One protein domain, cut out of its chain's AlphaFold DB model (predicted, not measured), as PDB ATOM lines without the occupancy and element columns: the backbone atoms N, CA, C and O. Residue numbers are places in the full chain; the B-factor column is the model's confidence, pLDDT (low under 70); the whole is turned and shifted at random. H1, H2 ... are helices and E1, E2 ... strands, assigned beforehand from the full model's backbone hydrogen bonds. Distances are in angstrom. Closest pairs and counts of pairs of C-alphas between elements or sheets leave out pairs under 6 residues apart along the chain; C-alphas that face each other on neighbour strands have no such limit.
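Overview. This is residues 12 to 54 of the 60 residues of the protein "Hypothetical protein" of Rotaria sp. Silwood2 (UniProt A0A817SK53). A small antiparallel hairpin, E1 and E2, makes one end, short helices H1 and H2 the middle, a second hairpin, E3 and E4, the other end, with residues 47 to 54 as tail. The printed part has 43 residues, class mixed. It is loose, radius of gyration of the C-alphas 12.5 A, spanning 40 by 26 by 13 A.

Arrangement. E1, residues 14 to 17, and E2, residues 21 to 24, have N 15 and O 23 2.8 A apart. H1, residues 27 to 30, and H2, residues 32 to 37, are close but not clearly touching, C-alphas 28 and 34 closest at 6.2 A. In H2, 0 of 2 O i to N i+4 and 2 of 3 O i to N i+3 pairs are within hydrogen-bond range. E3, residues 39 to 41, and E4, residues 44 to 46, have N 46 and O 39 2.8 A apart.

Along the chain. E1 begins at C-alpha 14 (163.808, 180.917, 156.456); E4 ends at C-alpha 46 (171.134, 182.669, 172.105).

Size, cuts and confidence. The farthest C-alphas, 19 and 42, are 40.6 A apart. No printed residue is under 70.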
ATOM      1  N   ARG A  12     168.027 178.794 159.098       96.62
ATOM      2  CA  ARG A  12     167.040 177.961 159.824       96.62
ATOM      3  C   ARG A  12     165.702 178.670 160.086       96.62
ATOM      4  O   ARG A  12     164.696 178.010 160.305       96.62
ATOM      5  N   ASN A  13     165.707 180.000 160.063       97.19
ATOM      6  CA  ASN A  13     164.544 180.865 160.238       97.19
ATOM      7  C   ASN A  13     163.947 181.308 158.890       97.19
ATOM      8  O   ASN A  13     163.087 182.185 158.847       97.19
ATOM      9  N   CYS A  14     164.372 180.697 157.781       97.00
ATOM     10  CA  CYS A  14     163.808 180.917 156.456       97.00
ATOM     11  C   CYS A  14     162.913 179.741 156.060       97.00
ATOM     12  O   CYS A  14     163.366 178.604 155.952       97.00
ATOM     13  N   LEU A  15     161.647 180.028 155.775       96.44
ATOM     14  CA  LEU A  15     160.724 179.084 155.156       96.44
ATOM     15  C   LEU A  15     160.763 179.261 153.640       96.44
ATOM     16  O   LEU A  15     160.575 180.376 153.145       96.44
ATOM     17  N   ILE A  16     160.982 178.163 152.919       96.62
ATOM     18  CA  ILE A  16     161.010 178.134 151.455       96.62
ATOM     19  C   ILE A  16     159.635 177.702 150.943       96.62
ATOM     20  O   ILE A  16     159.088 176.683 151.356       96.62
ATOM     21  N   PHE A  17     159.090 178.488 150.025       97.19
ATOM     22  CA  PHE A  17     157.827 178.256 149.335       97.19
ATOM     23  C   PHE A  17     158.087 177.985 147.844       97.19
ATOM     24  O   PHE A  17     159.191 178.252 147.351       97.19
ATOM     25  N   PRO A  18     157.078 177.507 147.088       98.12
ATOM     26  CA  PRO A  18     157.187 177.366 145.639       98.12
ATOM     27  C   PRO A  18     157.681 178.645 144.948       98.12
ATOM     28  O   PRO A  18     157.448 179.761 145.427       98.12
ATOM     29  N   ASN A  19     158.344 178.477 143.803       96.75
ATOM     30  CA  ASN A  19     158.998 179.555 143.049       96.75
ATOM     31  C   ASN A  19     160.083 180.293 143.851       96.75
ATOM     32  O   ASN A  19     160.249 181.501 143.695       96.75
ATOM     33  N   TYR A  20     160.790 179.582 144.735       95.56
ATOM     34  CA  TYR A  20     161.894 180.114 145.544       95.56
ATOM     35  C   TYR A  20     161.521 181.339 146.395       95.56
ATOM     36  O   TYR A  20     162.366 182.174 146.719       95.56
ATOM     37  N   LYS A  21     160.246 181.460 146.786       97.94
ATOM     38  CA  LYS A  21     159.806 182.521 147.696       97.94
ATOM     39  C   LYS A  21     160.244 182.190 149.118       97.94
ATOM     40  O   LYS A  21     160.013 181.083 149.591       97.94
ATOM     41  N   ILE A  22     160.819 183.166 149.815       97.19
ATOM     42  CA  ILE A  22     161.295 183.001 151.193       97.19
ATOM     43  C   ILE A  22     160.459 183.867 152.136       97.19
ATOM     44  O   ILE A  22     160.178 185.028 151.835       97.19
ATOM     45  N   LYS A  23     160.076 183.311 153.290       96.62
ATOM     46  CA  LYS A  23     159.523 184.080 154.417       96.62
ATOM     47  C   LYS A  23     160.335 183.832 155.680       96.62
ATOM     48  O   LYS A  23     160.726 182.700 155.949       96.62
ATOM     49  N   LEU A  24     160.550 184.889 156.456       96.44
ATOM     50  CA  LEU A  24     161.198 184.799 157.762       96.44
ATOM     51  C   LEU A  24     160.216 184.270 158.816       96.44
ATOM     52  O   LEU A  24     159.032 184.612 158.800       96.44
ATOM     53  N   THR A  25     160.724 183.450 159.727       95.56
ATOM     54  CA  THR A  25     160.027 182.902 160.894       95.56
ATOM     55  C   THR A  25     160.956 182.914 162.108       95.56
ATOM     56  O   THR A  25     162.158 183.080 161.966       95.56
ATOM     57  N   ASN A  26     160.417 182.683 163.303       92.06
ATOM     58  CA  ASN A  26     161.203 182.518 164.528       92.06
ATOM     59  C   ASN A  26     161.019 181.133 165.175       92.06
ATOM     60  O   ASN A  26     161.351 180.933 166.339       92.06
ATOM     61  N   SER A  27     160.448 180.165 164.454       90.75
ATOM     62  CA  SER A  27     160.118 178.848 165.016       90.75
ATOM     63  C   SER A  27     161.339 177.959 165.283       90.75
ATOM     64  O   SER A  27     161.220 176.998 166.038       90.75
ATOM     65  N   ALA A  28     162.509 178.254 164.699       94.06
ATOM     66  CA  ALA A  28     163.675 177.379 164.822       94.06
ATOM     67  C   ALA A  28     164.209 177.276 166.258       94.06
ATOM     68  O   ALA A  28     164.779 176.248 166.613       94.06
ATOM     69  N   VAL A  29     163.978 178.294 167.095       93.19
ATOM     70  CA  VAL A  29     164.394 178.302 168.508       93.19
ATOM     71  C   VAL A  29     163.748 177.172 169.321       93.19
ATOM     72  O   VAL A  29     164.384 176.603 170.207       93.19
ATOM     73  N   ALA A  30     162.514 176.796 168.969       91.88
ATOM     74  CA  ALA A  30     161.744 175.744 169.629       91.88
ATOM     75  C   ALA A  30     161.954 174.349 169.008       91.88
ATOM     76  O   ALA A  30     161.424 173.364 169.512       91.88
ATOM     77  N   SER A  31     162.699 174.247 167.905       94.00
ATOM     78  CA  SER A  31     162.913 172.985 167.196       94.00
ATOM     79  C   SER A  31     164.062 172.188 167.811       94.00
ATOM     80  O   SER A  31     165.182 172.691 167.920       94.00
ATOM     81  N   GLU A  32     163.820 170.914 168.133       94.12
ATOM     82  CA  GLU A  32     164.864 169.989 168.599       94.12
ATOM     83  C   GLU A  32     166.014 169.849 167.592       94.12
ATOM     84  O   GLU A  32     167.182 169.859 167.978       94.12
ATOM     85  N   GLN A  33     165.697 169.848 166.292       96.06
ATOM     86  CA  GLN A  33     166.674 169.745 165.204       96.06
ATOM     87  C   GLN A  33     167.726 170.863 165.236       96.06
ATOM     88  O   GLN A  33     168.878 170.646 164.862       96.06
ATOM     89  N   PHE A  34     167.347 172.068 165.667       95.12
ATOM     90  CA  PHE A  34     168.233 173.230 165.666       95.12
ATOM     91  C   PHE A  34     168.819 173.548 167.040       95.12
ATOM     92  O   PHE A  34     169.525 174.545 167.161       95.12
ATOM     93  N   GLN A  35     168.603 172.716 168.064       93.44
ATOM     94  CA  GLN A  35     169.082 172.998 169.422       93.44
ATOM     95  C   GLN A  35     170.592 173.243 169.493       93.44
ATOM     96  O   GLN A  35     171.018 174.170 170.174       93.44
ATOM     97  N   LEU A  36     171.392 172.490 168.732       94.12
ATOM     98  CA  LEU A  36     172.852 172.656 168.668       94.12
ATOM     99  C   LEU A  36     173.294 173.988 168.034       94.12
ATOM    100  O   LEU A  36     174.467 174.349 168.088       94.12
ATOM    101  N   HIS A  37     172.379 174.727 167.405       94.06
ATOM    102  CA  HIS A  37     172.657 176.049 166.850       94.06
ATOM    103  C   HIS A  37     172.463 177.185 167.857       94.06
ATOM    104  O   HIS A  37     172.835 178.316 167.535       94.06
ATOM    105  N   TYR A  38     171.926 176.889 169.042       95.31
ATOM    106  CA  TYR A  38     171.680 177.856 170.100       95.31
ATOM    107  C   TYR A  38     172.550 177.558 171.317       95.31
ATOM    108  O   TYR A  38     172.583 176.441 171.828       95.31
ATOM    109  N   TYR A  39     173.221 178.591 171.813       94.06
ATOM    110  CA  TYR A  39     173.883 178.545 173.107       94.06
ATOM    111  C   TYR A  39     172.848 178.782 174.210       94.06
ATOM    112  O   TYR A  39     172.015 179.679 174.080       94.06
ATOM    113  N   LYS A  40     172.862 177.981 175.279       91.94
ATOM    114  CA  LYS A  40     171.906 178.104 176.390       91.94
ATOM    115  C   LYS A  40     172.574 178.772 177.590       91.94
ATOM    116  O   LYS A  40     173.555 178.248 178.104       91.94
ATOM    117  N   ILE A  41     172.006 179.889 178.047       89.69
ATOM    118  CA  ILE A  41     172.360 180.554 179.309       89.69
ATOM    119  C   ILE A  41     171.089 180.633 180.147       89.69
ATOM    120  O   ILE A  41     170.130 181.298 179.754       89.69
ATOM    121  N   ASN A  42     171.064 179.957 181.297       88.25
ATOM    122  CA  ASN A  42     169.861 179.805 182.121       88.25
ATOM    123  C   ASN A  42     168.670 179.308 181.273       88.25
ATOM    124  O   ASN A  42     168.724 178.222 180.698       88.25
ATOM    125  N   HIS A  43     167.613 180.114 181.156       86.38
ATOM    126  CA  HIS A  43     166.416 179.815 180.363       86.38
ATOM    127  C   HIS A  43     166.408 180.488 178.978       86.38
ATOM    128  O   HIS A  43     165.391 180.459 178.290       86.38
ATOM    129  N   ILE A  44     167.517 181.108 178.561       88.88
ATOM    130  CA  ILE A  44     167.621 181.872 177.313       88.88
ATOM    131  C   ILE A  44     168.432 181.082 176.280       88.88
ATOM    132  O   ILE A  44     169.529 180.596 176.561       88.88
ATOM    133  N   GLN A  45     167.899 180.985 175.060       92.62
ATOM    134  CA  GLN A  45     168.579 180.426 173.890       92.62
ATOM    135  C   GLN A  45     169.118 181.560 173.013       92.62
ATOM    136  O   GLN A  45     168.350 182.369 172.493       92.62
ATOM    137  N   LEU A  46     170.437 181.611 172.832       94.19
ATOM    138  CA  LEU A  46     171.134 182.669 172.105       94.19
ATOM    139  C   LEU A  46     171.731 182.147 170.789       94.19
ATOM    140  O   LEU A  46     172.512 181.189 170.803       94.19
ATOM    141  N   PRO A  47     171.435 182.781 169.643       95.88
ATOM    142  CA  PRO A  47     172.005 182.414 168.352       95.88
ATOM    143  C   PRO A  47     173.396 183.043 168.159       95.88
ATOM    144  O   PRO A  47     173.616 183.743 167.177       95.88
ATOM    145  N   ILE A  48     174.343 182.793 169.074       94.81
ATOM    146  CA  ILE A  48     175.639 183.506 169.172       94.81
ATOM    147  C   ILE A  48     176.364 183.648 167.822       94.81
ATOM    148  O   ILE A  48     176.833 184.731 167.494       94.81
ATOM    149  N   ARG A  49     176.391 182.596 166.991       94.31
ATOM    150  CA  ARG A  49     177.053 182.613 165.667       94.31
ATOM    151  C   ARG A  49     176.425 183.577 164.642       94.31
ATOM    152  O   ARG A  49     177.030 183.817 163.605       94.31
ATOM    153  N   TRP A  50     175.219 184.077 164.902       95.56
ATOM    154  CA  TRP A  50     174.462 185.007 164.051       95.56
ATOM    155  C   TRP A  50     174.200 186.360 164.727       95.56
ATOM    156  O   TRP A  50     173.551 187.221 164.136       95.56
ATOM    157  N   MET A  51     174.672 186.555 165.961       95.00
ATOM    158  CA  MET A  51     174.567 187.836 166.655       95.00
ATOM    159  C   MET A  51     175.675 188.780 166.189       95.00
ATOM    160  O   MET A  51     176.797 188.355 165.919       95.00
ATOM    161  N   ALA A  52     175.360 190.073 166.124       93.81
ATOM    162  CA  ALA A  52     176.377 191.095 165.928       93.81
ATOM    163  C   ALA A  52     177.295 191.173 167.171       93.81
ATOM    164  O   ALA A  52     176.811 190.930 168.284       93.81
ATOM    165  N   PRO A  53     178.595 191.493 167.030       92.06
ATOM    166  CA  PRO A  53     179.541 191.493 168.150       92.06
ATOM    167  C   PRO A  53     179.107 192.369 169.335       92.06
ATOM    168  O   PRO A  53     179.192 191.942 170.485       92.06
ATOM    169  N   GLU A  54     178.560 193.555 169.065       93.31
ATOM    170  CA  GLU A  54     178.049 194.496 170.069       93.31
ATOM    171  C   GLU A  54     176.830 193.965 170.839       93.31
ATOM    172  O   GLU A  54     176.525 194.420 171.941       93.31
TER     173      GLU A  54